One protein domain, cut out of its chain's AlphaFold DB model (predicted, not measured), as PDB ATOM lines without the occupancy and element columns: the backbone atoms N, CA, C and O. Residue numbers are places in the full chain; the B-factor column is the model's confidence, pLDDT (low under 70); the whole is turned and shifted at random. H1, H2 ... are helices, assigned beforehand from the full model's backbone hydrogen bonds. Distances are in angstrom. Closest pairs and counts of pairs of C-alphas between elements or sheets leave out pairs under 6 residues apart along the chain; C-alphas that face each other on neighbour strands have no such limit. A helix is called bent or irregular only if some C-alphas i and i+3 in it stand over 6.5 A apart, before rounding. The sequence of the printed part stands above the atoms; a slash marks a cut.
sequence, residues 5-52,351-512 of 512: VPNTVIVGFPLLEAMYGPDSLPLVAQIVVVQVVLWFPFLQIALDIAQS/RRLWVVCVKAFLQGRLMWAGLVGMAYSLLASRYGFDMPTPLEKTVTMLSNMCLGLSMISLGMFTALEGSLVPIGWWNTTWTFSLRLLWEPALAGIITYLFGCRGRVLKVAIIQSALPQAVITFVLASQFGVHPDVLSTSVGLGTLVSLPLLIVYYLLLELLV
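AT A GLANCE: This is residues 5 to 52 and 351 to 512 of the 512 residues of an uncharacterized protein of Chara braunii (UniProt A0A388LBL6). Helices packed at mixed angles make a body in which the short H7 sits between the long H2 on one side and H6 and H9 on the other, while the long H5 crosses one side of the body like a bar. H1 folds back along H2, H8 folds back along the start of H9, and H3 and H4 pack on the later part of H2; residues 378 to 384, of which 378 to 383 belong to H4, and residues 388 to 398, of which 389 to 398 belong to H5, stick out. The printed part has 210 residues with nine named helices, H1 to H9 in order along the chain, and no named strand; the class is all helix, with the packing part aligned, part crossed. It is compact, with a radius of gyration of the C-alphas of 18.8 A, and spans 56 by 49 by 37 A.

HOW THE PARTS SIT: Begin at residues 5 to 20, H1, and go on to residues 22 to 52, H2: this helical hairpin touches at a shallow tilt of 22 degrees, opposite ways, closest at the C-alphas of Val 5 and Val 32, 6.1 A apart, with residues 23 to 36 of H2 alone. Next look at residues 351 to 363, H3, which touches residues 41 to 49 of H2 at a steep tilt of 49 degrees, closest at the C-alphas of Ile 45 and Cys 357, 5.8 A. H4, residues 365 to 383, touches H2 with residues 367 to 371 alone, closest at the C-alphas of Val 36 and Gly 370, 7.0 A, at 38 degrees, only just a steep tilt. In H5, residues 389 to 416, residues 410 to 414 alone touch residues 487 to 491 of H9, residues 483 to 510; the C-alphas of Thr 414 and Thr 488 are closest at 5.8 A, and the steep tilt of 69 degrees is only just short of about perpendicular. H6, residues 425 to 449, and H7, residues 455 to 463, form a helical hairpin at a shallow tilt of 16 degrees, closest at the C-alphas of Pro 440 and Ile 461, 5.4 A. H7 also touches H2, closest at the C-alphas of Val 28 and Val 459, 7.5 A, and H9, closest at those of Lys 458 and Leu 508, 6.8 A; it only just touches H1, with 3 pairs of C-alphas within 8 A, closest at those of Gly 12 and Gln 463, 6.8 A. H6 touches H9 at a steep tilt of 45 degrees, the same way, closest at the C-alphas of Phe 432 and Ser 489, 7.3 A. H8, residues 471 to 478, forms a helical hairpin with H9 at 15 degrees, closest at the C-alphas of Ser 477 and Pro 483, 5.1 A; it is near H2 and H5. Among the pairs that are apart are H1 and H9, H2 and H5, and H3 and H9. Every O i to N i+4 pair is within hydrogen-bond range in H3, H4, H5, H7 and H8; in H1 it is 10 of 12, in H2 22 of 27, in H6 20 of 21 and in H9 22 of 24.

IN THESE COORDINATES: Find C-alpha 5 at (12.678, -42.553, -48.941), where H1 begins; it has a kink of 46 degrees near residue 12 and is only just irregular, with C-alphas 10 and 13 6.6 A apart. H2 measures 44.8 A, with a kink of 27 degrees near residue 40, and is only just irregular, with C-alphas 23 and 26 6.7 A apart. H3 and H4 follow, 18.0 A and 27.0 A long. Find C-alpha 389 at (6.695, -40.379, -73.217); from there H5 runs 40.7 A. H6 measures 35.0 A, and the short H7 and H8 follow. H9, 38.8 A long, has a kink of 46 degrees near residue 497 and ends at C-alpha 510, (15.663, -18.151, -35.846).

THE WHOLE: The two C-alphas farthest apart are those of Tyr 383 and Gly 424, 56.6 A. Residues 53 to 350 are not printed, and C-alphas 52 and 351 stand 13.5 A apart across this cut. Of the links that are printed whole, none is long; H5 to H6 and H7 to H8 are short, the others tight. Look in the B-factor column for a mean pLDDT of 77.7 of the printed part; 33 residues are under 70, among them residues 5 to 7, 351 to 354, 418 to 423 and 477 to 481.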
ATOM      1  N   VAL A   5      12.856 -42.760 -47.485       63.22
ATOM      2  CA  VAL A   5      12.678 -42.553 -48.941       63.22
ATOM      3  C   VAL A   5      11.215 -42.417 -49.421       63.22
ATOM      4  O   VAL A   5      10.919 -41.381 -50.014       63.22
ATOM      5  N   PRO A   6      10.273 -43.353 -49.157       60.59
ATOM      6  CA  PRO A   6       8.873 -43.175 -49.563       60.59
ATOM      7  C   PRO A   6       8.227 -41.908 -48.987       60.59
ATOM      8  O   PRO A   6       7.625 -41.132 -49.719       60.59
ATOM      9  N   ASN A   7       8.410 -41.652 -47.690       66.25
ATOM     10  CA  ASN A   7       7.849 -40.493 -46.995       66.25
ATOM     11  C   ASN A   7       8.550 -39.184 -47.413       66.25
ATOM     12  O   ASN A   7       7.910 -38.137 -47.496       66.25
ATOM     13  N   THR A   8       9.840 -39.248 -47.755       70.88
ATOM     14  CA  THR A   8      10.579 -38.164 -48.416       70.88
ATOM     15  C   THR A   8       9.969 -37.816 -49.776       70.88
ATOM     16  O   THR A   8       9.883 -36.635 -50.097       70.88
ATOM     17  N   VAL A   9       9.518 -38.798 -50.562       71.38
ATOM     18  CA  VAL A   9       8.855 -38.531 -51.851       71.38
ATOM     19  C   VAL A   9       7.425 -38.011 -51.646       71.38
ATOM     20  O   VAL A   9       7.043 -37.043 -52.291       71.38
ATOM     21  N   ILE A  10       6.659 -38.588 -50.712       71.19
ATOM     22  CA  ILE A  10       5.258 -38.211 -50.436       71.19
ATOM     23  C   ILE A  10       5.141 -36.808 -49.837       71.19
ATOM     24  O   ILE A  10       4.371 -35.986 -50.322       71.19
ATOM     25  N   VAL A  11       5.862 -36.559 -48.743       75.75
ATOM     26  CA  VAL A  11       5.751 -35.324 -47.958       75.75
ATOM     27  C   VAL A  11       6.884 -34.375 -48.318       75.75
ATOM     28  O   VAL A  11       6.648 -33.194 -48.539       75.75
ATOM     29  N   GLY A  12       8.115 -34.885 -48.405       76.50
ATOM     30  CA  GLY A  12       9.308 -34.057 -48.575       76.50
ATOM     31  C   GLY A  12       9.326 -33.241 -49.866       76.50
ATOM     32  O   GLY A  12       9.568 -32.044 -49.790       76.50
ATOM     33  N   PHE A  13       9.049 -33.834 -51.032       82.06
ATOM     34  CA  PHE A  13       9.036 -33.095 -52.307       82.06
ATOM     35  C   PHE A  13       8.079 -31.883 -52.296       82.06
ATOM     36  O   PHE A  13       8.584 -30.764 -52.389       82.06
ATOM     37  N   PRO A  14       6.749 -32.046 -52.117       82.62
ATOM     38  CA  PRO A  14       5.821 -30.910 -52.165       82.62
ATOM     39  C   PRO A  14       6.042 -29.910 -51.021       82.62
ATOM     40  O   PRO A  14       5.852 -28.708 -51.200       82.62
ATOM     41  N   LEU A  15       6.486 -30.374 -49.849       80.88
ATOM     42  CA  LEU A  15       6.784 -29.508 -48.707       80.88
ATOM     43  C   LEU A  15       8.025 -28.634 -48.953       80.88
ATOM     44  O   LEU A  15       7.999 -27.438 -48.672       80.88
ATOM     45  N   LEU A  16       9.112 -29.203 -49.485       81.25
ATOM     46  CA  LEU A  16      10.316 -28.433 -49.811       81.25
ATOM     47  C   LEU A  16      10.113 -27.522 -51.026       81.25
ATOM     48  O   LEU A  16      10.629 -26.406 -51.014       81.25
ATOM     49  N   GLU A  17       9.312 -27.936 -52.007       83.31
ATOM     50  CA  GLU A  17       8.881 -27.070 -53.107       83.31
ATOM     51  C   GLU A  17       8.108 -25.848 -52.586       83.31
ATOM     52  O   GLU A  17       8.430 -24.720 -52.955       83.31
ATOM     53  N   ALA A  18       7.173 -26.042 -51.647       84.50
ATOM     54  CA  ALA A  18       6.414 -24.946 -51.043       84.50
ATOM     55  C   ALA A  18       7.271 -24.010 -50.164       84.50
ATOM     56  O   ALA A  18       7.031 -22.804 -50.147       84.50
ATOM     57  N   MET A  19       8.267 -24.535 -49.436       81.44
ATOM     58  CA  MET A  19       9.102 -23.737 -48.516       81.44
ATOM     59  C   MET A  19      10.322 -23.075 -49.172       81.44
ATOM     60  O   MET A  19      10.767 -22.026 -48.710       81.44
ATOM     61  N   TYR A  20      10.909 -23.694 -50.200       82.12
ATOM     62  CA  TYR A  20      12.172 -23.252 -50.806       82.12
ATOM     63  C   TYR A  20      12.107 -23.060 -52.322       82.12
ATOM     64  O   TYR A  20      13.131 -22.711 -52.915       82.12
ATOM     65  N   GLY A  21      10.946 -23.261 -52.945       84.56
ATOM     66  CA  GLY A  21      10.760 -23.160 -54.387       84.56
ATOM     67  C   GLY A  21      11.341 -24.346 -55.172       84.56
ATOM     68  O   GLY A  21      12.002 -25.230 -54.602       84.56
ATOM     69  N   PRO A  22      11.134 -24.360 -56.503       84.25
ATOM     70  CA  PRO A  22      11.501 -25.480 -57.370       84.25
ATOM     71  C   PRO A  22      13.012 -25.766 -57.411       84.25
ATOM     72  O   PRO A  22      13.397 -26.915 -57.613       84.25
ATOM     73  N   ASP A  23      13.883 -24.788 -57.122       79.81
ATOM     74  CA  ASP A  23      15.342 -24.995 -57.018       79.81
ATOM     75  C   ASP A  23      15.734 -26.095 -56.008       79.81
ATOM     76  O   ASP A  23      16.838 -26.639 -56.066       79.81
ATOM     77  N   SER A  24      14.862 -26.389 -55.036       79.06
ATOM     78  CA  SER A  24      15.101 -27.404 -54.006       79.06
ATOM     79  C   SER A  24      14.850 -28.839 -54.489       79.06
ATOM     80  O   SER A  24      15.465 -29.771 -53.968       79.06
ATOM     81  N   LEU A  25      14.021 -29.024 -55.522       80.06
ATOM     82  CA  LEU A  25      13.667 -30.327 -56.092       80.06
ATOM     83  C   LEU A  25      14.891 -31.168 -56.520       80.06
ATOM     84  O   LEU A  25      14.978 -32.317 -56.081       80.06
ATOM     85  N   PRO A  26      15.878 -30.658 -57.295       83.88
ATOM     86  CA  PRO A  26      17.051 -31.451 -57.676       83.88
ATOM     87  C   PRO A  26      17.930 -31.852 -56.481       83.88
ATOM     88  O   PRO A  26      18.489 -32.948 -56.479       83.88
ATOM     89  N   LEU A  27      18.019 -31.015 -55.439       81.31
ATOM     90  CA  LEU A  27      18.745 -31.338 -54.203       81.31
ATOM     91  C   LEU A  27      18.067 -32.494 -53.454       81.31
ATOM     92  O   LEU A  27      18.737 -33.437 -53.035       81.31
ATOM     93  N   VAL A  28      16.737 -32.455 -53.323       79.56
ATOM     94  CA  VAL A  28      15.959 -33.531 -52.687       79.56
ATOM     95  C   VAL A  28      16.035 -34.824 -53.507       79.56
ATOM     96  O   VAL A  28      16.276 -35.890 -52.941       79.56
ATOM     97  N   ALA A  29      15.921 -34.741 -54.836       80.06
ATOM     98  CA  ALA A  29      16.070 -35.888 -55.729       80.06
ATOM     99  C   ALA A  29      17.460 -36.537 -55.612       80.06
ATOM    100  O   ALA A  29      17.556 -37.759 -55.478       80.06
ATOM    101  N   GLN A  30      18.535 -35.742 -55.575       79.44
ATOM    102  CA  GLN A  30      19.895 -36.249 -55.376       79.44
ATOM    103  C   GLN A  30      20.047 -36.960 -54.020       79.44
ATOM    104  O   GLN A  30      20.625 -38.046 -53.962       79.44
ATOM    105  N   ILE A  31      19.490 -36.394 -52.942       78.56
ATOM    106  CA  ILE A  31      19.487 -37.016 -51.609       78.56
ATOM    107  C   ILE A  31      18.751 -38.366 -51.635       78.56
ATOM    108  O   ILE A  31      19.269 -39.347 -51.100       78.56
ATOM    109  N   VAL A  32      17.591 -38.456 -52.296       76.94
ATOM    110  CA  VAL A  32      16.837 -39.717 -52.439       76.94
ATOM    111  C   VAL A  32      17.609 -40.763 -53.236       76.94
ATOM    112  O   VAL A  32      17.691 -41.910 -52.796       76.94
ATOM    113  N   VAL A  33      18.221 -40.391 -54.365       77.44
ATOM    114  CA  VAL A  33      19.050 -41.315 -55.157       77.44
ATOM    115  C   VAL A  33      20.203 -41.855 -54.309       77.44
ATOM    116  O   VAL A  33      20.419 -43.064 -54.276       77.44
ATOM    117  N   VAL A  34      20.893 -41.001 -53.546       75.44
ATOM    118  CA  VAL A  34      21.974 -41.427 -52.641       75.44
ATOM    119  C   VAL A  34      21.458 -42.349 -51.522       75.44
ATOM    120  O   VAL A  34      22.104 -43.357 -51.234       75.44
ATOM    121  N   GLN A  35      20.287 -42.077 -50.933       73.88
ATOM    122  CA  GLN A  35      19.665 -42.960 -49.933       73.88
ATOM    123  C   GLN A  35      19.321 -44.345 -50.515       73.88
ATOM    124  O   GLN A  35      19.638 -45.363 -49.899       73.88
ATOM    125  N   VAL A  36      18.718 -44.409 -51.708       73.44
ATOM    126  CA  VAL A  36      18.375 -45.681 -52.370       73.44
ATOM    127  C   VAL A  36      19.630 -46.463 -52.763       73.44
ATOM    128  O   VAL A  36      19.696 -47.666 -52.526       73.44
ATOM    129  N   VAL A  37      20.632 -45.792 -53.337       72.94
ATOM    130  CA  VAL A  37      21.822 -46.439 -53.912       72.94
ATOM    131  C   VAL A  37      22.833 -46.865 -52.849       72.94
ATOM    132  O   VAL A  37      23.400 -47.945 -52.976       72.94
ATOM    133  N   LEU A  38      23.069 -46.064 -51.805       71.19
ATOM    134  CA  LEU A  38      24.036 -46.415 -50.756       71.19
ATOM    135  C   LEU A  38      23.392 -47.164 -49.588       71.19
ATOM    136  O   LEU A  38      23.983 -48.112 -49.069       71.19
ATOM    137  N   TRP A  39      22.197 -46.752 -49.150       72.31
ATOM    138  CA  TRP A  39      21.662 -47.223 -47.873       72.31
ATOM    139  C   TRP A  39      20.709 -48.416 -47.970       72.31
ATOM    140  O   TRP A  39      20.717 -49.267 -47.081       72.31
ATOM    141  N   PHE A  40      19.931 -48.559 -49.048       71.19
ATOM    142  CA  PHE A  40      19.129 -49.776 -49.221       71.19
ATOM    143  C   PHE A  40      20.003 -51.051 -49.260       71.19
ATOM    144  O   PHE A  40      19.662 -51.993 -48.539       71.19
ATOM    145  N   PRO A  41      21.155 -51.103 -49.972       72.12
ATOM    146  CA  PRO A  41      22.086 -52.229 -49.872       72.12
ATOM    147  C   PRO A  41      22.580 -52.453 -48.444       72.12
ATOM    148  O   PRO A  41      22.598 -53.586 -47.971       72.12
ATOM    149  N   PHE A  42      22.936 -51.373 -47.739       74.12
ATOM    150  CA  PHE A  42      23.439 -51.450 -46.370       74.12
ATOM    151  C   PHE A  42      22.404 -52.046 -45.406       74.12
ATOM    152  O   PHE A  42      22.765 -52.886 -44.588       74.12
ATOM    153  N   LEU A  43      21.118 -51.687 -45.529       71.50
ATOM    154  CA  LEU A  43      20.049 -52.320 -44.748       71.50
ATOM    155  C   LEU A  43      19.928 -53.811 -45.057       71.50
ATOM    156  O   LEU A  43      19.905 -54.604 -44.121       71.50
ATOM    157  N   GLN A  44      19.879 -54.199 -46.337       71.19
ATOM    158  CA  GLN A  44      19.769 -55.613 -46.720       71.19
ATOM    159  C   GLN A  44      20.948 -56.431 -46.175       71.19
ATOM    160  O   GLN A  44      20.736 -57.479 -45.572       71.19
ATOM    161  N   ILE A  45      22.175 -55.914 -46.296       70.44
ATOM    162  CA  ILE A  45      23.390 -56.544 -45.764       70.44
ATOM    163  C   ILE A  45      23.346 -56.618 -44.231       70.44
ATOM    164  O   ILE A  45      23.547 -57.690 -43.669       70.44
ATOM    165  N   ALA A  46      23.033 -55.524 -43.530       73.62
ATOM    166  CA  ALA A  46      22.950 -55.514 -42.066       73.62
ATOM    167  C   ALA A  46      21.889 -56.491 -41.525       73.62
ATOM    168  O   ALA A  46      22.065 -57.079 -40.458       73.62
ATOM    169  N   LEU A  47      20.803 -56.691 -42.272       71.56
ATOM    170  CA  LEU A  47      19.707 -57.590 -41.927       71.56
ATOM    171  C   LEU A  47      20.006 -59.060 -42.245       71.56
ATOM    172  O   LEU A  47      19.684 -59.923 -41.433       71.56
ATOM    173  N   ASP A  48      20.668 -59.351 -43.360       72.00
ATOM    174  CA  ASP A  48      21.184 -60.684 -43.698       72.00
ATOM    175  C   ASP A  48      22.303 -61.126 -42.730       72.00
ATOM    176  O   ASP A  48      22.319 -62.263 -42.250       72.00
ATOM    177  N   ILE A  49      23.164 -60.191 -42.308       69.62
ATOM    178  CA  ILE A  49      24.101 -60.382 -41.191       69.62
ATOM    179  C   ILE A  49      23.328 -60.654 -39.893       69.62
ATOM    180  O   ILE A  49      23.640 -61.612 -39.187       69.62
ATOM    181  N   ALA A  50      22.287 -59.873 -39.577       72.75
ATOM    182  CA  ALA A  50      21.477 -60.092 -38.378       72.75
ATOM    183  C   ALA A  50      20.738 -61.444 -38.395       72.75
ATOM    184  O   ALA A  50      20.642 -62.078 -37.346       72.75
ATOM    185  N   GLN A  51      20.266 -61.931 -39.550       69.56
ATOM    186  CA  GLN A  51      19.742 -63.295 -39.696       69.56
ATOM    187  C   GLN A  51      20.839 -64.344 -39.505       69.56
ATOM    188  O   GLN A  51      20.635 -65.317 -38.782       69.56
ATOM    189  N   SER A  52      22.008 -64.142 -40.116       67.12
ATOM    190  CA  SER A  52      23.151 -65.055 -40.015       67.12
ATOM    191  C   SER A  52      23.659 -65.199 -38.576       67.12
ATOM    192  O   SER A  52      24.016 -66.299 -38.167       67.12
ATOM    193  N   ARG A 351      34.972 -65.224 -45.926       66.19
ATOM    194  CA  ARG A 351      34.531 -65.676 -47.259       66.19
ATOM    195  C   ARG A 351      33.099 -66.208 -47.253       66.19
ATOM    196  O   ARG A 351      32.355 -65.925 -48.190       66.19
ATOM    197  N   ARG A 352      32.689 -66.942 -46.212       68.69
ATOM    198  CA  ARG A 352      31.307 -67.439 -46.086       68.69
ATOM    199  C   ARG A 352      30.318 -66.287 -45.888       68.69
ATOM    200  O   ARG A 352      29.274 -66.295 -46.529       68.69
ATOM    201  N   LEU A 353      30.675 -65.286 -45.081       69.69
ATOM    202  CA  LEU A 353      29.884 -64.068 -44.886       69.69
ATOM    203  C   LEU A 353      29.756 -63.272 -46.192       69.69
ATOM    204  O   LEU A 353      28.647 -62.950 -46.595       69.69
ATOM    205  N   TRP A 354      30.864 -63.040 -46.904       69.62
ATOM    206  CA  TRP A 354      30.855 -62.369 -48.209       69.62
ATOM    207  C   TRP A 354      29.987 -63.101 -49.240       69.62
ATOM    208  O   TRP A 354      29.203 -62.454 -49.924       69.62
ATOM    209  N   VAL A 355      30.071 -64.432 -49.343       70.38
ATOM    210  CA  VAL A 355      29.228 -65.207 -50.275       70.38
ATOM    211  C   VAL A 355      27.745 -65.140 -49.895       70.38
ATOM    212  O   VAL A 355      26.904 -65.034 -50.785       70.38
ATOM    213  N   VAL A 356      27.413 -65.162 -48.599       70.88
ATOM    214  CA  VAL A 356      26.029 -65.017 -48.119       70.88
ATOM    215  C   VAL A 356      25.500 -63.609 -48.415       70.88
ATOM    216  O   VAL A 356      24.502 -63.495 -49.123       70.88
ATOM    217  N   CYS A 357      26.224 -62.551 -48.038       66.12
ATOM    218  CA  CYS A 357      25.802 -61.171 -48.282       66.12
ATOM    219  C   CYS A 357      25.750 -60.808 -49.774       66.12
ATOM    220  O   CYS A 357      24.823 -60.122 -50.195       66.12
ATOM    221  N   VAL A 358      26.682 -61.295 -50.604       68.94
ATOM    222  CA  VAL A 358      26.621 -61.118 -52.068       68.94
ATOM    223  C   VAL A 358      25.426 -61.871 -52.656       68.94
ATOM    224  O   VAL A 358      24.732 -61.320 -53.508       68.94
ATOM    225  N   LYS A 359      25.123 -63.089 -52.185       70.50
ATOM    226  CA  LYS A 359      23.933 -63.829 -52.629       70.50
ATOM    227  C   LYS A 359      22.638 -63.123 -52.207       70.50
ATOM    228  O   LYS A 359      21.763 -62.954 -53.049       70.50
ATOM    229  N   ALA A 360      22.527 -62.660 -50.963       64.88
ATOM    230  CA  ALA A 360      21.373 -61.898 -50.482       64.88
ATOM    231  C   ALA A 360      21.187 -60.585 -51.266       64.88
ATOM    232  O   ALA A 360      20.083 -60.282 -51.719       64.88
ATOM    233  N   PHE A 361      22.278 -59.854 -51.515       66.44
ATOM    234  CA  PHE A 361      22.291 -58.635 -52.326       66.44
ATOM    235  C   PHE A 361      21.820 -58.890 -53.771       66.44
ATOM    236  O   PHE A 361      20.942 -58.178 -54.258       66.44
ATOM    237  N   LEU A 362      22.308 -59.953 -54.429       66.94
ATOM    238  CA  LEU A 362      21.869 -60.346 -55.778       66.94
ATOM    239  C   LEU A 362      20.467 -60.983 -55.826       66.94
ATOM    240  O   LEU A 362      19.865 -61.010 -56.896       66.94
ATOM    241  N   GLN A 363      19.914 -61.484 -54.718       68.75
ATOM    242  CA  GLN A 363      18.532 -61.992 -54.664       68.75
ATOM    243  C   GLN A 363      17.501 -60.913 -54.268       68.75
ATOM    244  O   GLN A 363      16.291 -61.140 -54.367       68.75
ATOM    245  N   GLY A 364      17.946 -59.715 -53.876       71.00
ATOM    246  CA  GLY A 364      17.077 -58.589 -53.543       71.00
ATOM    247  C   GLY A 364      16.306 -58.052 -54.755       71.00
ATOM    248  O   GLY A 364      16.827 -57.256 -55.530       71.00
ATOM    249  N   ARG A 365      15.022 -58.409 -54.900       70.44
ATOM    250  CA  ARG A 365      14.171 -57.948 -56.024       70.44
ATOM    251  C   ARG A 365      14.044 -56.417 -56.124       70.44
ATOM    252  O   ARG A 365      14.133 -55.873 -57.219       70.44
ATOM    253  N   LEU A 366      13.926 -55.711 -54.993       69.81
ATOM    254  CA  LEU A 366      13.971 -54.236 -54.962       69.81
ATOM    255  C   LEU A 366      15.357 -53.673 -55.325       69.81
ATOM    256  O   LEU A 366      15.456 -52.543 -55.798       69.81
ATOM    257  N   MET A 367      16.420 -54.457 -55.127       72.38
ATOM    258  CA  MET A 367      17.793 -54.041 -55.398       72.38
ATOM    259  C   MET A 367      18.051 -53.931 -56.900       72.38
ATOM    260  O   MET A 367      18.562 -52.913 -57.361       72.38
ATOM    261  N   TRP A 368      17.594 -54.923 -57.670       79.19
ATOM    262  CA  TRP A 368      17.605 -54.865 -59.132       79.19
ATOM    263  C   TRP A 368      16.756 -53.717 -59.678       79.19
ATOM    264  O   TRP A 368      17.212 -53.030 -60.584       79.19
ATOM    265  N   ALA A 369      15.577 -53.448 -59.109       78.25
ATOM    266  CA  ALA A 369      14.744 -52.322 -59.541       78.25
ATOM    267  C   ALA A 369      15.467 -50.966 -59.378       78.25
ATOM    268  O   ALA A 369      15.520 -50.176 -60.321       78.25
ATOM    269  N   GLY A 370      16.088 -50.723 -58.217       78.00
ATOM    270  CA  GLY A 370      16.877 -49.509 -57.977       78.00
ATOM    271  C   GLY A 370      18.128 -49.413 -58.859       78.00
ATOM    272  O   GLY A 370      18.417 -48.350 -59.408       78.00
ATOM    273  N   LEU A 371      18.846 -50.527 -59.047       80.06
ATOM    274  CA  LEU A 371      20.068 -50.573 -59.852       80.06
ATOM    275  C   LEU A 371      19.780 -50.390 -61.350       80.06
ATOM    276  O   LEU A 371      20.497 -49.643 -62.009       80.06
ATOM    277  N   VAL A 372      18.704 -50.987 -61.877       84.50
ATOM    278  CA  VAL A 372      18.242 -50.774 -63.260       84.50
ATOM    279  C   VAL A 372      17.805 -49.324 -63.472       84.50
ATOM    280  O   VAL A 372      18.201 -48.722 -64.466       84.50
ATOM    281  N   GLY A 373      17.068 -48.725 -62.529       84.44
ATOM    282  CA  GLY A 373      16.692 -47.307 -62.599       84.44
ATOM    283  C   GLY A 373      17.903 -46.366 -62.616       84.44
ATOM    284  O   GLY A 373      17.976 -45.460 -63.447       84.44
ATOM    285  N   MET A 374      18.901 -46.613 -61.758       81.06
ATOM    286  CA  MET A 374      20.142 -45.833 -61.743       81.06
ATOM    287  C   MET A 374      20.966 -46.037 -63.024       81.06
ATOM    288  O   MET A 374      21.444 -45.064 -63.605       81.06
ATOM    289  N   ALA A 375      21.110 -47.282 -63.487       85.31
ATOM    290  CA  ALA A 375      21.827 -47.602 -64.718       85.31
ATOM    291  C   ALA A 375      21.170 -46.941 -65.938       85.31
ATOM    292  O   ALA A 375      21.873 -46.363 -66.762       85.31
ATOM    293  N   TYR A 376      19.835 -46.953 -66.018       85.50
ATOM    294  CA  TYR A 376      19.084 -46.265 -67.066       85.50
ATOM    295  C   TYR A 376      19.291 -44.745 -67.018       85.50
ATOM    296  O   TYR A 376      19.606 -44.148 -68.041       85.50
ATOM    297  N   SER A 377      19.206 -44.120 -65.837       82.88
ATOM    298  CA  SER A 377      19.447 -42.677 -65.668       82.88
ATOM    299  C   SER A 377      20.871 -42.263 -66.082       82.88
ATOM    300  O   SER A 377      21.059 -41.287 -66.815       82.88
ATOM    301  N   LEU A 378      21.883 -43.050 -65.698       84.38
ATOM    302  CA  LEU A 378      23.268 -42.843 -66.131       84.38
ATOM    303  C   LEU A 378      23.418 -43.015 -67.650       84.38
ATOM    304  O   LEU A 378      24.061 -42.191 -68.297       84.38
ATOM    305  N   LEU A 379      22.794 -44.038 -68.241       86.12
ATOM    306  CA  LEU A 379      22.855 -44.291 -69.680       86.12
ATOM    307  C   LEU A 379      22.164 -43.177 -70.486       86.12
ATOM    308  O   LEU A 379      22.755 -42.662 -71.434       86.12
ATOM    309  N   ALA A 380      20.974 -42.742 -70.064       84.56
ATOM    310  CA  ALA A 380      20.245 -41.618 -70.649       84.56
ATOM    311  C   ALA A 380      21.096 -40.336 -70.643       84.56
ATOM    312  O   ALA A 380      21.322 -39.742 -71.697       84.56
ATOM    313  N   SER A 381      21.676 -39.968 -69.492       81.81
ATOM    314  CA  SER A 381      22.546 -38.783 -69.391       81.81
ATOM    315  C   SER A 381      23.840 -38.879 -70.213       81.81
ATOM    316  O   SER A 381      24.366 -37.854 -70.645       81.81
ATOM    317  N   ARG A 382      24.363 -40.092 -70.457       85.44
ATOM    318  CA  ARG A 382      25.595 -40.298 -71.235       85.44
ATOM    319  C   ARG A 382      25.370 -40.323 -72.747       85.44
ATOM    320  O   ARG A 382      26.256 -39.888 -73.481       85.44
ATOM    321  N   TYR A 383      24.234 -40.848 -73.200       85.06
ATOM    322  CA  TYR A 383      23.924 -41.037 -74.621       85.06
ATOM    323  C   TYR A 383      22.895 -40.036 -75.170       85.06
ATOM    324  O   TYR A 383      22.635 -40.045 -76.369       85.06
ATOM    325  N   GLY A 384      22.325 -39.169 -74.325       82.06
ATOM    326  CA  GLY A 384      21.291 -38.209 -74.726       82.06
ATOM    327  C   GLY A 384      19.967 -38.872 -75.114       82.06
ATOM    328  O   GLY A 384      19.190 -38.291 -75.866       82.06
ATOM    329  N   PHE A 385      19.730 -40.103 -74.649       80.00
ATOM    330  CA  PHE A 385      18.510 -40.845 -74.947       80.00
ATOM    331  C   PHE A 385      17.396 -40.392 -74.002       80.00
ATOM    332  O   PHE A 385      17.407 -40.742 -72.821       80.00
ATOM    333  N   ASP A 386      16.462 -39.606 -74.529       79.00
ATOM    334  CA  ASP A 386      15.297 -39.148 -73.777       79.00
ATOM    335  C   ASP A 386      14.287 -40.291 -73.565       79.00
ATOM    336  O   ASP A 386      14.177 -41.210 -74.386       79.00
ATOM    337  N   MET A 387      13.562 -40.273 -72.447       81.06
ATOM    338  CA  MET A 387      12.686 -41.389 -72.085       81.06
ATOM    339  C   MET A 387      11.392 -41.330 -72.911       81.06
ATOM    340  O   MET A 387      10.730 -40.293 -72.925       81.06
ATOM    341  N   PRO A 388      10.973 -42.414 -73.597       87.56
ATOM    342  CA  PRO A 388       9.765 -42.373 -74.413       87.56
ATOM    343  C   PRO A 388       8.547 -42.018 -73.553       87.56
ATOM    344  O   PRO A 388       8.245 -42.693 -72.567       87.56
ATOM    345  N   THR A 389       7.816 -40.980 -73.962       88.00
ATOM    346  CA  THR A 389       6.695 -40.379 -73.217       88.00
ATOM    347  C   THR A 389       5.614 -41.345 -72.687       88.00
ATOM    348  O   THR A 389       5.103 -41.077 -71.594       88.00
ATOM    349  N   PRO A 390       5.244 -42.481 -73.331       88.75
ATOM    350  CA  PRO A 390       4.351 -43.457 -72.692       88.75
ATOM    351  C   PRO A 390       4.975 -44.144 -71.464       88.75
ATOM    352  O   PRO A 390       4.259 -44.457 -70.513       88.75
ATOM    353  N   LEU A 391       6.294 -44.358 -71.450       88.62
ATOM    354  CA  LEU A 391       7.017 -44.962 -70.327       88.62
ATOM    355  C   LEU A 391       7.134 -43.962 -69.168       88.62
ATOM    356  O   LEU A 391       6.873 -44.317 -68.023       88.62
ATOM    357  N   GLU A 392       7.404 -42.688 -69.462       87.06
ATOM    358  CA  GLU A 392       7.372 -41.610 -68.463       87.06
ATOM    359  C   GLU A 392       6.004 -41.505 -67.776       87.06
ATOM    360  O   GLU A 392       5.909 -41.589 -66.549       87.06
ATOM    361  N   LYS A 393       4.919 -41.400 -68.552       89.19
ATOM    362  CA  LYS A 393       3.574 -41.251 -67.979       89.19
ATOM    363  C   LYS A 393       3.113 -42.487 -67.213       89.19
ATOM    364  O   LYS A 393       2.443 -42.332 -66.194       89.19
ATOM    365  N   THR A 394       3.484 -43.696 -67.640       92.25
ATOM    366  CA  THR A 394       3.153 -44.920 -66.888       92.25
ATOM    367  C   THR A 394       3.959 -45.044 -65.595       92.25
ATOM    368  O   THR A 394       3.359 -45.332 -64.560       92.25
ATOM    369  N   VAL A 395       5.265 -44.750 -65.598       86.69
ATOM    370  CA  VAL A 395       6.093 -44.744 -64.378       86.69
ATOM    371  C   VAL A 395       5.613 -43.689 -63.380       86.69
ATOM    372  O   VAL A 395       5.457 -44.002 -62.201       86.69
ATOM    373  N   THR A 396       5.307 -42.469 -63.828       85.19
ATOM    374  CA  THR A 396       4.849 -41.388 -62.939       85.19
ATOM    375  C   THR A 396       3.455 -41.665 -62.364       85.19
ATOM    376  O   THR A 396       3.247 -41.488 -61.163       85.19
ATOM    377  N   MET A 397       2.514 -42.186 -63.164       89.62
ATOM    378  CA  MET A 397       1.200 -42.620 -62.661       89.62
ATOM    379  C   MET A 397       1.320 -43.767 -61.646       89.62
ATOM    380  O   MET A 397       0.717 -43.706 -60.575       89.62
ATOM    381  N   LEU A 398       2.122 -44.792 -61.956       88.56
ATOM    382  CA  LEU A 398       2.317 -45.949 -61.081       88.56
ATOM    383  C   LEU A 398       3.021 -45.554 -59.777       88.56
ATOM    384  O   LEU A 398       2.604 -45.997 -58.711       88.56
ATOM    385  N   SER A 399       4.023 -44.671 -59.843       82.19
ATOM    386  CA  SER A 399       4.673 -44.088 -58.666       82.19
ATOM    387  C   SER A 399       3.643 -43.409 -57.763       82.19
ATOM    388  O   SER A 399       3.447 -43.842 -56.627       82.19
ATOM    389  N   ASN A 400       2.896 -42.431 -58.286       82.56
ATOM    390  CA  ASN A 400       1.895 -41.678 -57.523       82.56
ATOM    391  C   ASN A 400       0.818 -42.589 -56.897       82.56
ATOM    392  O   ASN A 400       0.416 -42.379 -55.751       82.56
ATOM    393  N   MET A 401       0.401 -43.644 -57.605       88.00
ATOM    394  CA  MET A 401      -0.512 -44.665 -57.084       88.00
ATOM    395  C   MET A 401       0.114 -45.489 -55.944       88.00
ATOM    396  O   MET A 401      -0.505 -45.651 -54.891       88.00
ATOM    397  N   CYS A 402       1.344 -45.985 -56.112       81.31
ATOM    398  CA  CYS A 402       2.060 -46.738 -55.080       81.31
ATOM    399  C   CYS A 402       2.305 -45.909 -53.810       81.31
ATOM    400  O   CYS A 402       2.189 -46.440 -52.703       81.31
ATOM    401  N   LEU A 403       2.591 -44.611 -53.954       79.75
ATOM    402  CA  LEU A 403       2.730 -43.683 -52.834       79.75
ATOM    403  C   LEU A 403       1.440 -43.617 -51.998       79.75
ATOM    404  O   LEU A 403       1.480 -43.893 -50.796       79.75
ATOM    405  N   GLY A 404       0.292 -43.351 -52.633       80.94
ATOM    406  CA  GLY A 404      -1.011 -43.305 -51.956       80.94
ATOM    407  C   GLY A 404      -1.399 -44.634 -51.296       80.94
ATOM    408  O   GLY A 404      -1.785 -44.658 -50.126       80.94
ATOM    409  N   LEU A 405      -1.215 -45.755 -52.002       85.06
ATOM    410  CA  LEU A 405      -1.477 -47.094 -51.461       85.06
ATOM    411  C   LEU A 405      -0.607 -47.422 -50.239       85.06
ATOM    412  O   LEU A 405      -1.094 -48.060 -49.305       85.06
ATOM    413  N   SER A 406       0.650 -46.964 -50.198       78.56
ATOM    414  CA  SER A 406       1.534 -47.193 -49.046       78.56
ATOM    415  C   SER A 406       1.046 -46.489 -47.772       78.56
ATOM    416  O   SER A 406       1.117 -47.068 -46.687       78.56
ATOM    417  N   MET A 407       0.481 -45.283 -47.902       77.69
ATOM    418  CA  MET A 407      -0.089 -44.524 -46.783       77.69
ATOM    419  C   MET A 407      -1.423 -45.106 -46.315       77.69
ATOM    420  O   MET A 407      -1.635 -45.240 -45.113       77.69
ATOM    421  N   ILE A 408      -2.291 -45.527 -47.243       83.38
ATOM    422  CA  ILE A 408      -3.545 -46.223 -46.906       83.38
ATOM    423  C   ILE A 408      -3.244 -47.546 -46.191       83.38
ATOM    424  O   ILE A 408      -3.863 -47.847 -45.173       83.38
ATOM    425  N   SER A 409      -2.260 -48.315 -46.670       80.44
ATOM    426  CA  SER A 409      -1.848 -49.568 -46.031       80.44
ATOM    427  C   SER A 409      -1.311 -49.341 -44.615       80.44
ATOM    428  O   SER A 409      -1.741 -50.046 -43.703       80.44
ATOM    429  N   LEU A 410      -0.436 -48.347 -44.408       77.88
ATOM    430  CA  LEU A 410       0.044 -47.977 -43.072       77.88
ATOM    431  C   LEU A 410      -1.118 -47.568 -42.153       77.88
ATOM    432  O   LEU A 410      -1.223 -48.085 -41.044       77.88
ATOM    433  N   GLY A 411      -2.007 -46.691 -42.632       79.62
ATOM    434  CA  GLY A 411      -3.183 -46.243 -41.888       79.62
ATOM    435  C   GLY A 411      -4.052 -47.414 -41.431       79.62
ATOM    436  O   GLY A 411      -4.361 -47.516 -40.247       79.62
ATOM    437  N   MET A 412      -4.354 -48.353 -42.334       81.62
ATOM    438  CA  MET A 412      -5.118 -49.560 -42.012       81.62
ATOM    439  C   MET A 412      -4.424 -50.450 -40.972       81.62
ATOM    440  O   MET A 412      -5.098 -50.902 -40.054       81.62
ATOM    441  N   PHE A 413      -3.107 -50.678 -41.053       74.38
ATOM    442  CA  PHE A 413      -2.398 -51.453 -40.021       74.38
ATOM    443  C   PHE A 413      -2.463 -50.763 -38.652       74.38
ATOM    444  O   PHE A 413      -2.915 -51.369 -37.683       74.38
ATOM    445  N   THR A 414      -2.153 -49.465 -38.591       74.81
ATOM    446  CA  THR A 414      -2.201 -48.692 -37.335       74.81
ATOM    447  C   THR A 414      -3.612 -48.548 -36.747       74.81
ATOM    448  O   THR A 414      -3.750 -48.337 -35.546       74.81
ATOM    449  N   ALA A 415      -4.664 -48.695 -37.562       81.25
ATOM    450  CA  ALA A 415      -6.062 -48.695 -37.122       81.25
ATOM    451  C   ALA A 415      -6.577 -50.080 -36.672       81.25
ATOM    452  O   ALA A 415      -7.609 -50.158 -36.008       81.25
ATOM    453  N   LEU A 416      -5.883 -51.167 -37.031       75.00
ATOM    454  CA  LEU A 416      -6.221 -52.543 -36.633       75.00
ATOM    455  C   LEU A 416      -5.510 -52.982 -35.336       75.00
ATOM    456  O   LEU A 416      -5.885 -53.989 -34.734       75.00
ATOM    457  N   GLU A 417      -4.509 -52.228 -34.882       74.25
ATOM    458  CA  GLU A 417      -3.786 -52.465 -33.630       74.25
ATOM    459  C   GLU A 417      -4.592 -51.999 -32.407       74.25
ATOM    460  O   GLU A 417      -4.622 -50.823 -32.055       74.25
ATOM    461  N   GLY A 418      -5.207 -52.951 -31.696       61.62
ATOM    462  CA  GLY A 418      -6.023 -52.694 -30.497       61.62
ATOM    463  C   GLY A 418      -5.280 -52.143 -29.266       61.62
ATOM    464  O   GLY A 418      -5.889 -52.003 -28.208       61.62
ATOM    465  N   SER A 419      -3.982 -51.841 -29.367       66.31
ATOM    466  CA  SER A 419      -3.219 -51.126 -28.340       66.31
ATOM    467  C   SER A 419      -2.184 -50.209 -28.984       66.31
ATOM    468  O   SER A 419      -1.226 -50.677 -29.594       66.31
ATOM    469  N   LEU A 420      -2.329 -48.902 -28.755       63.00
ATOM    470  CA  LEU A 420      -1.383 -47.878 -29.213       63.00
ATOM    471  C   LEU A 420      -0.022 -47.920 -28.484       63.00
ATOM    472  O   LEU A 420       0.872 -47.142 -28.815       63.00
ATOM    473  N   VAL A 421       0.143 -48.783 -27.471       64.38
ATOM    474  CA  VAL A 421       1.393 -48.939 -26.711       64.38
ATOM    475  C   VAL A 421       1.560 -50.402 -26.245       64.38
ATOM    476  O   VAL A 421       1.293 -50.707 -25.079       64.38
ATOM    477  N   PRO A 422       2.009 -51.343 -27.107       59.19
ATOM    478  CA  PRO A 422       2.234 -52.740 -26.701       59.19
ATOM    479  C   PRO A 422       3.457 -52.907 -25.779       59.19
ATOM    480  O   PRO A 422       3.501 -53.807 -24.945       59.19
ATOM    481  N   ILE A 423       4.446 -52.016 -25.906       64.62
ATOM    482  CA  ILE A 423       5.601 -51.896 -25.009       64.62
ATOM    483  C   ILE A 423       5.470 -50.571 -24.253       64.62
ATOM    484  O   ILE A 423       5.473 -49.507 -24.870       64.62
ATOM    485  N   GLY A 424       5.334 -50.660 -22.925       75.06
ATOM    486  CA  GLY A 424       4.831 -49.598 -22.041       75.06
ATOM    487  C   GLY A 424       5.398 -48.189 -22.260       75.06
ATOM    488  O   GLY A 424       6.543 -48.017 -22.683       75.06
ATOM    489  N   TRP A 425       4.579 -47.182 -21.925       77.62
ATOM    490  CA  TRP A 425       4.726 -45.774 -22.330       77.62
ATOM    491  C   TRP A 425       6.158 -45.241 -22.233       77.62
ATOM    492  O   TRP A 425       6.646 -44.682 -23.206       77.62
ATOM    493  N   TRP A 426       6.862 -45.484 -21.122       81.50
ATOM    494  CA  TRP A 426       8.247 -45.043 -20.923       81.50
ATOM    495  C   TRP A 426       9.205 -45.471 -22.048       81.50
ATOM    496  O   TRP A 426       9.941 -44.650 -22.593       81.50
ATOM    497  N   ASN A 427       9.159 -46.745 -22.445       78.25
ATOM    498  CA  ASN A 427      10.022 -47.292 -23.490       78.25
ATOM    499  C   ASN A 427       9.616 -46.769 -24.873       78.25
ATOM    500  O   ASN A 427      10.482 -46.412 -25.671       78.25
ATOM    501  N   THR A 428       8.308 -46.679 -25.139       76.62
ATOM    502  CA  THR A 428       7.799 -46.082 -26.380       76.62
ATOM    503  C   THR A 428       8.263 -44.628 -26.489       76.62
ATOM    504  O   THR A 428       9.001 -44.315 -27.422       76.62
ATOM    505  N   THR A 429       7.977 -43.775 -25.498       80.69
ATOM    506  CA  THR A 429       8.442 -42.379 -25.442       80.69
ATOM    507  C   THR A 429       9.958 -42.270 -25.581       80.69
ATOM    508  O   THR A 429      10.415 -41.435 -26.350       80.69
ATOM    509  N   TRP A 430      10.755 -43.130 -24.938       81.88
ATOM    510  CA  TRP A 430      12.215 -43.095 -25.078       81.88
ATOM    511  C   TRP A 430      12.679 -43.348 -26.521       81.88
ATOM    512  O   TRP A 430      13.444 -42.552 -27.069       81.88
ATOM    513  N   THR A 431      12.175 -44.397 -27.187       77.44
ATOM    514  CA  THR A 431      12.503 -44.645 -28.610       77.44
ATOM    515  C   THR A 431      12.033 -43.512 -29.524       77.44
ATOM    516  O   THR A 431      12.673 -43.220 -30.535       77.44
ATOM    517  N   PHE A 432      10.937 -42.854 -29.150       78.25
ATOM    518  CA  PHE A 432      10.289 -41.795 -29.907       78.25
ATOM    519  C   PHE A 432      11.029 -40.458 -29.780       78.25
ATOM    520  O   PHE A 432      11.383 -39.861 -30.791       78.25
ATOM    521  N   SER A 433      11.357 -40.027 -28.560       82.50
ATOM    522  CA  SER A 433      12.181 -38.846 -28.287       82.50
ATOM    523  C   SER A 433      13.590 -38.994 -28.855       82.50
ATOM    524  O   SER A 433      14.099 -38.041 -29.440       82.50
ATOM    525  N   LEU A 434      14.197 -40.188 -28.762       78.62
ATOM    526  CA  LEU A 434      15.452 -40.459 -29.460       78.62
ATOM    527  C   LEU A 434      15.275 -40.298 -30.973       78.62
ATOM    528  O   LEU A 434      15.993 -39.501 -31.558       78.62
ATOM    529  N   ARG A 435      14.301 -40.956 -31.616       76.38
ATOM    530  CA  ARG A 435      14.061 -40.790 -33.065       76.38
ATOM    531  C   ARG A 435      13.870 -39.321 -33.474       76.38
ATOM    532  O   ARG A 435      14.561 -38.861 -34.377       76.38
ATOM    533  N   LEU A 436      12.974 -38.601 -32.800       76.69
ATOM    534  CA  LEU A 436      12.568 -37.241 -33.166       76.69
ATOM    535  C   LEU A 436      13.661 -36.180 -32.972       76.69
ATOM    536  O   LEU A 436      13.670 -35.207 -33.718       76.69
ATOM    537  N   LEU A 437      14.546 -36.327 -31.979       82.31
ATOM    538  CA  LEU A 437      15.595 -35.335 -31.700       82.31
ATOM    539  C   LEU A 437      16.965 -35.780 -32.228       82.31
ATOM    540  O   LEU A 437      17.685 -34.972 -32.808       82.31
ATOM    541  N   TRP A 438      17.341 -37.050 -32.046       84.88
ATOM    542  CA  TRP A 438      18.668 -37.561 -32.411       84.88
ATOM    543  C   TRP A 438      18.867 -37.632 -33.926       84.88
ATOM    544  O   TRP A 438      19.967 -37.350 -34.396       84.88
ATOM    545  N   GLU A 439      17.829 -37.967 -34.706       80.50
ATOM    546  CA  GLU A 439      17.954 -38.036 -36.168       80.50
ATOM    547  C   GLU A 439      18.239 -36.656 -36.804       80.50
ATOM    548  O   GLU A 439      19.272 -36.532 -37.473       80.50
ATOM    549  N   PRO A 440      17.429 -35.598 -36.576       82.88
ATOM    550  CA  PRO A 440      17.732 -34.264 -37.096       82.88
ATOM    551  C   PRO A 440      18.935 -33.594 -36.427       82.88
ATOM    552  O   PRO A 440      19.649 -32.851 -37.103       82.88
ATOM    553  N   ALA A 441      19.233 -33.881 -35.153       84.62
ATOM    554  CA  ALA A 441      20.461 -33.393 -34.527       84.62
ATOM    555  C   ALA A 441      21.712 -33.989 -35.192       84.62
ATOM    556  O   ALA A 441      22.609 -33.235 -35.566       84.62
ATOM    557  N   LEU A 442      21.769 -35.311 -35.408       84.25
ATOM    558  CA  LEU A 442      22.887 -35.936 -36.124       84.25
ATOM    559  C   LEU A 442      23.002 -35.419 -37.557       84.25
ATOM    560  O   LEU A 442      24.106 -35.091 -37.983       84.25
ATOM    561  N   ALA A 443      21.893 -35.314 -38.294       82.31
ATOM    562  CA  ALA A 443      21.908 -34.779 -39.651       82.31
ATOM    563  C   ALA A 443      22.470 -33.347 -39.687       82.31
ATOM    564  O   ALA A 443      23.401 -33.076 -40.445       82.31
ATOM    565  N   GLY A 444      21.980 -32.460 -38.815       84.25
ATOM    566  CA  GLY A 444      22.478 -31.091 -38.691       84.25
ATOM    567  C   GLY A 444      23.961 -31.022 -38.322       84.25
ATOM    568  O   GLY A 444      24.712 -30.302 -38.978       84.25
ATOM    569  N   ILE A 445      24.408 -31.812 -37.340       86.62
ATOM    570  CA  ILE A 445      25.818 -31.888 -36.921       86.62
ATOM    571  C   ILE A 445      26.705 -32.383 -38.069       86.62
ATOM    572  O   ILE A 445      27.739 -31.776 -38.342       86.62
ATOM    573  N   ILE A 446      26.308 -33.446 -38.774       85.56
ATOM    574  CA  ILE A 446      27.074 -34.014 -39.892       85.56
ATOM    575  C   ILE A 446      27.151 -33.007 -41.045       85.56
ATOM    576  O   ILE A 446      28.243 -32.702 -41.520       85.56
ATOM    577  N   THR A 447      26.024 -32.441 -41.482       83.19
ATOM    578  CA  THR A 447      25.999 -31.469 -42.587       83.19
ATOM    579  C   THR A 447      26.756 -30.179 -42.237       83.19
ATOM    580  O   THR A 447      27.432 -29.624 -43.104       83.19
ATOM    581  N   TYR A 448      26.751 -29.753 -40.968       83.44
ATOM    582  CA  TYR A 448      27.602 -28.668 -40.469       83.44
ATOM    583  C   TYR A 448      29.099 -29.030 -40.491       83.44
ATOM    584  O   TYR A 448      29.914 -28.221 -40.937       83.44
ATOM    585  N   LEU A 449      29.472 -30.248 -40.069       86.75
ATOM    586  CA  LEU A 449      30.860 -30.732 -40.058       86.75
ATOM    587  C   LEU A 449      31.454 -30.832 -41.474       86.75
ATOM    588  O   LEU A 449      32.612 -30.481 -41.684       86.75
ATOM    589  N   PHE A 450      30.645 -31.236 -42.460       84.50
ATOM    590  CA  PHE A 450      31.001 -31.203 -43.887       84.50
ATOM    591  C   PHE A 450      31.054 -29.778 -44.481       84.50
ATOM    592  O   PHE A 450      31.334 -29.611 -45.666       84.50
ATOM    593  N   GLY A 451      30.808 -28.734 -43.681       80.75
ATOM    594  CA  GLY A 451      30.933 -27.331 -44.078       80.75
ATOM    595  C   GLY A 451      29.773 -26.784 -44.914       80.75
ATOM    596  O   GLY A 451      29.795 -25.602 -45.271       80.75
ATOM    597  N   CYS A 452      28.751 -27.597 -45.195       79.06
ATOM    598  CA  CYS A 452      27.581 -27.216 -45.979       79.06
ATOM    599  C   CYS A 452      26.775 -26.129 -45.251       79.06
ATOM    600  O   CYS A 452      26.213 -26.360 -44.182       79.06
ATOM    601  N   ARG A 453      26.695 -24.934 -45.844       79.12
ATOM    602  CA  ARG A 453      25.963 -23.771 -45.312       79.12
ATOM    603  C   ARG A 453      24.805 -23.372 -46.234       79.12
ATOM    604  O   ARG A 453      24.794 -23.705 -47.418       79.12
ATOM    605  N   GLY A 454      23.831 -22.635 -45.697       82.25
ATOM    606  CA  GLY A 454      22.678 -22.136 -46.457       82.25
ATOM    607  C   GLY A 454      21.648 -23.222 -46.796       82.25
ATOM    608  O   GLY A 454      21.390 -24.111 -45.984       82.25
ATOM    609  N   ARG A 455      21.043 -23.143 -47.995       78.69
ATOM    610  CA  ARG A 455      19.894 -23.980 -48.415       78.69
ATOM    611  C   ARG A 455      20.134 -25.482 -48.205       78.69
ATOM    612  O   ARG A 455      19.248 -26.149 -47.690       78.69
ATOM    613  N   VAL A 456      21.331 -25.998 -48.506       80.88
ATOM    614  CA  VAL A 456      21.666 -27.433 -48.355       80.88
ATOM    615  C   VAL A 456      21.515 -27.916 -46.905       80.88
ATOM    616  O   VAL A 456      20.996 -29.004 -46.678       80.88
ATOM    617  N   LEU A 457      21.908 -27.097 -45.922       82.00
ATOM    618  CA  LEU A 457      21.775 -27.423 -44.498       82.00
ATOM    619  C   LEU A 457      20.306 -27.417 -44.053       82.00
ATOM    620  O   LEU A 457      19.874 -28.360 -43.391       82.00
ATOM    621  N   LYS A 458      19.526 -26.400 -44.458       81.88
ATOM    622  CA  LYS A 458      18.086 -26.337 -44.141       81.88
ATOM    623  C   LYS A 458      17.338 -27.534 -44.761       81.88
ATOM    624  O   LYS A 458      16.596 -28.215 -44.060       81.88
ATOM    625  N   VAL A 459      17.621 -27.863 -46.030       81.56
ATOM    626  CA  VAL A 459      17.082 -29.046 -46.735       81.56
ATOM    627  C   VAL A 459      17.429 -30.349 -46.008       81.56
ATOM    628  O   VAL A 459      16.541 -31.167 -45.777       81.56
ATOM    629  N   ALA A 460      18.694 -30.549 -45.621       79.94
ATOM    630  CA  ALA A 460      19.139 -31.773 -44.955       79.94
ATOM    631  C   ALA A 460      18.471 -31.981 -43.584       79.94
ATOM    632  O   ALA A 460      17.986 -33.076 -43.310       79.94
ATOM    633  N   ILE A 461      18.386 -30.933 -42.755       83.00
ATOM    634  CA  ILE A 461      17.760 -31.009 -41.424       83.00
ATOM    635  C   ILE A 461      16.257 -31.301 -41.539       83.00
ATOM    636  O   ILE A 461      15.731 -32.144 -40.810       83.00
ATOM    637  N   ILE A 462      15.571 -30.673 -42.497       82.94
ATOM    638  CA  ILE A 462      14.147 -30.919 -42.756       82.94
ATOM    639  C   ILE A 462      13.916 -32.346 -43.274       82.94
ATOM    640  O   ILE A 462      12.979 -33.002 -42.833       82.94
ATOM    641  N   GLN A 463      14.805 -32.889 -44.113       78.81
ATOM    642  CA  GLN A 463      14.744 -34.291 -44.559       78.81
ATOM    643  C   GLN A 463      14.876 -35.318 -43.416       78.81
ATOM    644  O   GLN A 463      14.273 -36.387 -43.487       78.81
ATOM    645  N   SER A 464      15.605 -34.996 -42.345       79.06
ATOM    646  CA  SER A 464      15.650 -35.782 -41.093       79.06
ATOM    647  C   SER A 464      14.494 -35.524 -40.117       79.06
ATOM    648  O   SER A 464      14.366 -36.236 -39.128       79.06
ATOM    649  N   ALA A 465      13.660 -34.509 -40.357       80.25
ATOM    650  CA  ALA A 465      12.439 -34.274 -39.584       80.25
ATOM    651  C   ALA A 465      11.221 -35.021 -40.171       80.25
ATOM    652  O   ALA A 465      10.170 -35.095 -39.534       80.25
ATOM    653  N   LEU A 466      11.349 -35.581 -41.383       78.44
ATOM    654  CA  LEU A 466      10.301 -36.360 -42.043       78.44
ATOM    655  C   LEU A 466      10.138 -37.753 -41.405       78.44
ATOM    656  O   LEU A 466      11.127 -38.387 -41.030       78.44
ATOM    657  N   PRO A 467       8.904 -38.280 -41.313       69.38
ATOM    658  CA  PRO A 467       8.634 -39.514 -40.583       69.38
ATOM    659  C   PRO A 467       9.255 -40.745 -41.254       69.38
ATOM    660  O   PRO A 467       9.248 -40.875 -42.477       69.38
ATOM    661  N   GLN A 468       9.743 -41.688 -40.443       70.56
ATOM    662  CA  GLN A 468      10.318 -42.968 -40.887       70.56
ATOM    663  C   GLN A 468       9.292 -43.786 -41.698       70.56
ATOM    664  O   GLN A 468       8.134 -43.880 -41.303       70.56
ATOM    665  N   ALA A 469       9.690 -44.396 -42.820       70.56
ATOM    666  CA  ALA A 469       8.736 -44.980 -43.765       70.56
ATOM    667  C   ALA A 469       8.376 -46.454 -43.512       70.56
ATOM    668  O   ALA A 469       9.119 -47.239 -42.903       70.56
ATOM    669  N   VAL A 470       7.235 -46.824 -44.105       66.00
ATOM    670  CA  VAL A 470       6.552 -48.132 -44.070       66.00
ATOM    671  C   VAL A 470       7.475 -49.319 -44.354       66.00
ATOM    672  O   VAL A 470       7.263 -50.414 -43.837       66.00
ATOM    673  N   ILE A 471       8.541 -49.122 -45.135       69.88
ATOM    674  CA  ILE A 471       9.457 -50.209 -45.489       69.88
ATOM    675  C   ILE A 471      10.164 -50.820 -44.272       69.88
ATOM    676  O   ILE A 471      10.480 -52.001 -44.296       69.88
ATOM    677  N   THR A 472      10.326 -50.072 -43.172       73.44
ATOM    678  CA  THR A 472      10.822 -50.636 -41.902       73.44
ATOM    679  C   THR A 472       9.838 -51.623 -41.267       73.44
ATOM    680  O   THR A 472      10.268 -52.655 -40.759       73.44
ATOM    681  N   PHE A 473       8.532 -51.359 -41.351       70.94
ATOM    682  CA  PHE A 473       7.474 -52.244 -40.854       70.94
ATOM    683  C   PHE A 473       7.355 -53.525 -41.690       70.94
ATOM    684  O   PHE A 473       7.377 -54.620 -41.130       70.94
ATOM    685  N   VAL A 474       7.326 -53.411 -43.026       70.94
ATOM    686  CA  VAL A 474       7.301 -54.577 -43.940       70.94
ATOM    687  C   VAL A 474       8.474 -55.520 -43.655       70.94
ATOM    688  O   VAL A 474       8.329 -56.740 -43.657       70.94
ATOM    689  N   LEU A 475       9.635 -54.938 -43.365       69.44
ATOM    690  CA  LEU A 475      10.883 -55.643 -43.107       69.44
ATOM    691  C   LEU A 475      10.915 -56.262 -41.698       69.44
ATOM    692  O   LEU A 475      11.317 -57.409 -41.553       69.44
ATOM    693  N   ALA A 476      10.399 -55.581 -40.670       71.00
ATOM    694  CA  ALA A 476      10.219 -56.170 -39.339       71.00
ATOM    695  C   ALA A 476       9.207 -57.330 -39.333       71.00
ATOM    696  O   ALA A 476       9.446 -58.346 -38.677       71.00
ATOM    697  N   SER A 477       8.130 -57.211 -40.118       66.19
ATOM    698  CA  SER A 477       7.130 -58.262 -40.339       66.19
ATOM    699  C   SER A 477       7.747 -59.505 -40.994       66.19
ATOM    700  O   SER A 477       7.667 -60.597 -40.432       66.19
ATOM    701  N   GLN A 478       8.493 -59.342 -42.098       69.62
ATOM    702  CA  GLN A 478       9.223 -60.446 -42.746       69.62
ATOM    703  C   GLN A 478      10.273 -61.120 -41.839       69.62
ATOM    704  O   GLN A 478      10.639 -62.268 -42.080       69.62
ATOM    705  N   PHE A 479      10.776 -60.421 -40.818       65.81
ATOM    706  CA  PHE A 479      11.852 -60.887 -39.935       65.81
ATOM    707  C   PHE A 479      11.352 -61.314 -38.539       65.81
ATOM    708  O   PHE A 479      12.166 -61.638 -37.671       65.81
ATOM    709  N   GLY A 480      10.033 -61.315 -38.302       64.75
ATOM    710  CA  GLY A 480       9.425 -61.733 -37.033       64.75
ATOM    711  C   GLY A 480       9.759 -60.837 -35.832       64.75
ATOM    712  O   GLY A 480       9.749 -61.304 -34.694       64.75
ATOM    713  N   VAL A 481      10.095 -59.563 -36.055       69.44
ATOM    714  CA  VAL A 481      10.490 -58.618 -34.994       69.44
ATOM    715  C   VAL A 481       9.306 -57.728 -34.626       69.44
ATOM    716  O   VAL A 481       9.181 -56.648 -35.189       69.44
ATOM    717  N   HIS A 482       8.454 -58.201 -33.700       71.00
ATOM    718  CA  HIS A 482       7.306 -57.488 -33.096       71.00
ATOM    719  C   HIS A 482       6.739 -56.351 -33.977       71.00
ATOM    720  O   HIS A 482       6.916 -55.172 -33.644       71.00
ATOM    721  N   PRO A 483       6.137 -56.692 -35.135       71.31
ATOM    722  CA  PRO A 483       5.814 -55.716 -36.173       71.31
ATOM    723  C   PRO A 483       4.840 -54.648 -35.674       71.31
ATOM    724  O   PRO A 483       5.012 -53.485 -36.025       71.31
ATOM    725  N   ASP A 484       3.910 -55.028 -34.797       73.44
ATOM    726  CA  ASP A 484       2.953 -54.169 -34.093       73.44
ATOM    727  C   ASP A 484       3.660 -52.956 -33.459       73.44
ATOM    728  O   ASP A 484       3.418 -51.821 -33.848       73.44
ATOM    729  N   VAL A 485       4.656 -53.173 -32.589       76.94
ATOM    730  CA  VAL A 485       5.400 -52.086 -31.911       76.94
ATOM    731  C   VAL A 485       6.043 -51.110 -32.907       76.94
ATOM    732  O   VAL A 485       6.126 -49.906 -32.649       76.94
ATOM    733  N   LEU A 486       6.517 -51.608 -34.054       76.56
ATOM    734  CA  LEU A 486       7.132 -50.762 -35.073       76.56
ATOM    735  C   LEU A 486       6.092 -50.031 -35.932       76.56
ATOM    736  O   LEU A 486       6.311 -48.866 -36.259       76.56
ATOM    737  N   SER A 487       4.976 -50.682 -36.255       76.38
ATOM    738  CA  SER A 487       3.812 -50.092 -36.921       76.38
ATOM    739  C   SER A 487       3.274 -48.918 -36.112       76.38
ATOM    740  O   SER A 487       3.277 -47.785 -36.600       76.38
ATOM    741  N   THR A 488       2.968 -49.136 -34.830       78.44
ATOM    742  CA  THR A 488       2.475 -48.085 -33.940       78.44
ATOM    743  C   THR A 488       3.485 -46.941 -33.793       78.44
ATOM    744  O   THR A 488       3.113 -45.769 -33.863       78.44
ATOM    745  N   SER A 489       4.787 -47.248 -33.678       77.94
ATOM    746  CA  SER A 489       5.843 -46.223 -33.635       77.94
ATOM    747  C   SER A 489       5.965 -45.417 -34.935       77.94
ATOM    748  O   SER A 489       6.380 -44.258 -34.868       77.94
ATOM    749  N   VAL A 490       5.648 -45.992 -36.098       77.81
ATOM    750  CA  VAL A 490       5.650 -45.291 -37.394       77.81
ATOM    751  C   VAL A 490       4.364 -44.477 -37.582       77.81
ATOM    752  O   VAL A 490       4.439 -43.331 -38.025       77.81
ATOM    753  N   GLY A 491       3.205 -45.005 -37.177       77.75
ATOM    754  CA  GLY A 491       1.923 -44.293 -37.189       77.75
ATOM    755  C   GLY A 491       1.945 -43.045 -36.308       77.75
ATOM    756  O   GLY A 491       1.769 -41.929 -36.799       77.75
ATOM    757  N   LEU A 492       2.275 -43.216 -35.022       78.81
ATOM    758  CA  LEU A 492       2.483 -42.099 -34.096       78.81
ATOM    759  C   LEU A 492       3.577 -41.152 -34.611       78.81
ATOM    760  O   LEU A 492       3.408 -39.935 -34.564       78.81
ATOM    761  N   GLY A 493       4.679 -41.694 -35.147       79.12
ATOM    762  CA  GLY A 493       5.797 -40.908 -35.681       79.12
ATOM    763  C   GLY A 493       5.371 -39.988 -36.824       79.12
ATOM    764  O   GLY A 493       5.786 -38.834 -36.876       79.12
ATOM    765  N   THR A 494       4.477 -40.468 -37.687       80.50
ATOM    766  CA  THR A 494       3.882 -39.695 -38.783       80.50
ATOM    767  C   THR A 494       2.985 -38.575 -38.255       80.50
ATOM    768  O   THR A 494       3.095 -37.444 -38.724       80.50
ATOM    769  N   LEU A 495       2.188 -38.835 -37.213       80.75
ATOM    770  CA  LEU A 495       1.319 -37.828 -36.594       80.75
ATOM    771  C   LEU A 495       2.110 -36.720 -35.867       80.75
ATOM    772  O   LEU A 495       1.772 -35.545 -35.990       80.75
ATOM    773  N   VAL A 496       3.189 -37.066 -35.156       82.56
ATOM    774  CA  VAL A 496       4.015 -36.094 -34.409       82.56
ATOM    775  C   VAL A 496       5.059 -35.395 -35.295       82.56
ATOM    776  O   VAL A 496       5.501 -34.296 -34.962       82.56
ATOM    777  N   SER A 497       5.411 -35.956 -36.458       81.06
ATOM    778  CA  SER A 497       6.345 -35.307 -37.394       81.06
ATOM    779  C   SER A 497       5.859 -33.945 -37.906       81.06
ATOM    780  O   SER A 497       6.679 -33.055 -38.095       81.06
ATOM    781  N   LEU A 498       4.545 -33.732 -38.057       83.94
ATOM    782  CA  LEU A 498       3.988 -32.455 -38.524       83.94
ATOM    783  C   LEU A 498       4.264 -31.281 -37.557       83.94
ATOM    784  O   LEU A 498       4.911 -30.322 -37.982       83.94
ATOM    785  N   PRO A 499       3.859 -31.318 -36.267       85.94
ATOM    786  CA  PRO A 499       4.201 -30.250 -35.325       85.94
ATOM    787  C   PRO A 499       5.712 -30.154 -35.068       85.94
ATOM    788  O   PRO A 499       6.228 -29.048 -34.920       85.94
ATOM    789  N   LEU A 500       6.442 -31.278 -35.072       85.25
ATOM    790  CA  LEU A 500       7.902 -31.277 -34.945       85.25
ATOM    791  C   LEU A 500       8.574 -30.506 -36.093       85.25
ATOM    792  O   LEU A 500       9.478 -29.709 -35.854       85.25
ATOM    793  N   LEU A 501       8.128 -30.714 -37.333       84.12
ATOM    794  CA  LEU A 501       8.693 -30.053 -38.507       84.12
ATOM    795  C   LEU A 501       8.407 -28.547 -38.500       84.12
ATOM    796  O   LEU A 501       9.297 -27.778 -38.848       84.12
ATOM    797  N   ILE A 502       7.234 -28.114 -38.022       86.75
ATOM    798  CA  ILE A 502       6.934 -26.688 -37.796       86.75
ATOM    799  C   ILE A 502       7.905 -26.088 -36.764       86.75
ATOM    800  O   ILE A 502       8.457 -25.011 -36.990       86.75
ATOM    801  N   VAL A 503       8.181 -26.793 -35.659       88.00
ATOM    802  CA  VAL A 503       9.162 -26.346 -34.653       88.00
ATOM    803  C   VAL A 503      10.580 -26.282 -35.235       88.00
ATOM    804  O   VAL A 503      11.277 -25.292 -35.015       88.00
ATOM    805  N   TYR A 504      11.005 -27.277 -36.023       84.62
ATOM    806  CA  TYR A 504      12.304 -27.238 -36.706       84.62
ATOM    807  C   TYR A 504      12.389 -26.135 -37.764       84.62
ATOM    808  O   TYR A 504      13.451 -25.535 -37.905       84.62
ATOM    809  N   TYR A 505      11.300 -25.828 -38.471       84.88
ATOM    810  CA  TYR A 505      11.242 -24.721 -39.424       84.88
ATOM    811  C   TYR A 505      11.464 -23.375 -38.722       84.88
ATOM    812  O   TYR A 505      12.395 -22.654 -39.075       84.88
ATOM    813  N   LEU A 506      10.701 -23.090 -37.660       87.25
ATOM    814  CA  LEU A 506      10.853 -21.867 -36.859       87.25
ATOM    815  C   LEU A 506      12.258 -21.749 -36.244       87.25
ATOM    816  O   LEU A 506      12.841 -20.667 -36.215       87.25
ATOM    817  N   LEU A 507      12.839 -22.865 -35.793       84.94
ATOM    818  CA  LEU A 507      14.210 -22.897 -35.275       84.94
ATOM    819  C   LEU A 507      15.243 -22.634 -36.388       84.94
ATOM    820  O   LEU A 507      16.231 -21.944 -36.151       84.94
ATOM    821  N   LEU A 508      15.007 -23.117 -37.612       81.06
ATOM    822  CA  LEU A 508      15.848 -22.857 -38.787       81.06
ATOM    823  C   LEU A 508      15.701 -21.440 -39.359       81.06
ATOM    824  O   LEU A 508      16.608 -21.009 -40.072       81.06
ATOM    825  N   GLU A 509      14.611 -20.724 -39.086       81.69
ATOM    826  CA  GLU A 509      14.489 -19.278 -39.343       81.69
ATOM    827  C   GLU A 509      15.163 -18.447 -38.243       81.69
ATOM    828  O   GLU A 509      15.860 -17.485 -38.544       81.69
ATOM    829  N   LEU A 510      15.034 -18.847 -36.974       80.75
ATOM    830  CA  LEU A 510      15.663 -18.151 -35.846       80.75
ATOM    831  C   LEU A 510      17.201 -18.270 -35.838       80.75
ATOM    832  O   LEU A 510      17.886 -17.411 -35.283       80.75
ATOM    833  N   LEU A 511      17.749 -19.338 -36.427       73.25
ATOM    834  CA  LEU A 511      19.188 -19.629 -36.454       73.25
ATOM    835  C   LEU A 511      19.929 -19.030 -37.672       73.25
ATOM    836  O   LEU A 511      21.156 -18.924 -37.620       73.25
ATOM    837  N   VAL A 512      19.228 -18.725 -38.780       59.91
ATOM    838  CA  VAL A 512      19.824 -18.371 -40.096       59.91
ATOM    839  C   VAL A 512      18.937 -17.437 -40.921       59.91
ATOM    840  O   VAL A 512      19.368 -16.283 -41.101       59.91
TER     841      VAL A 512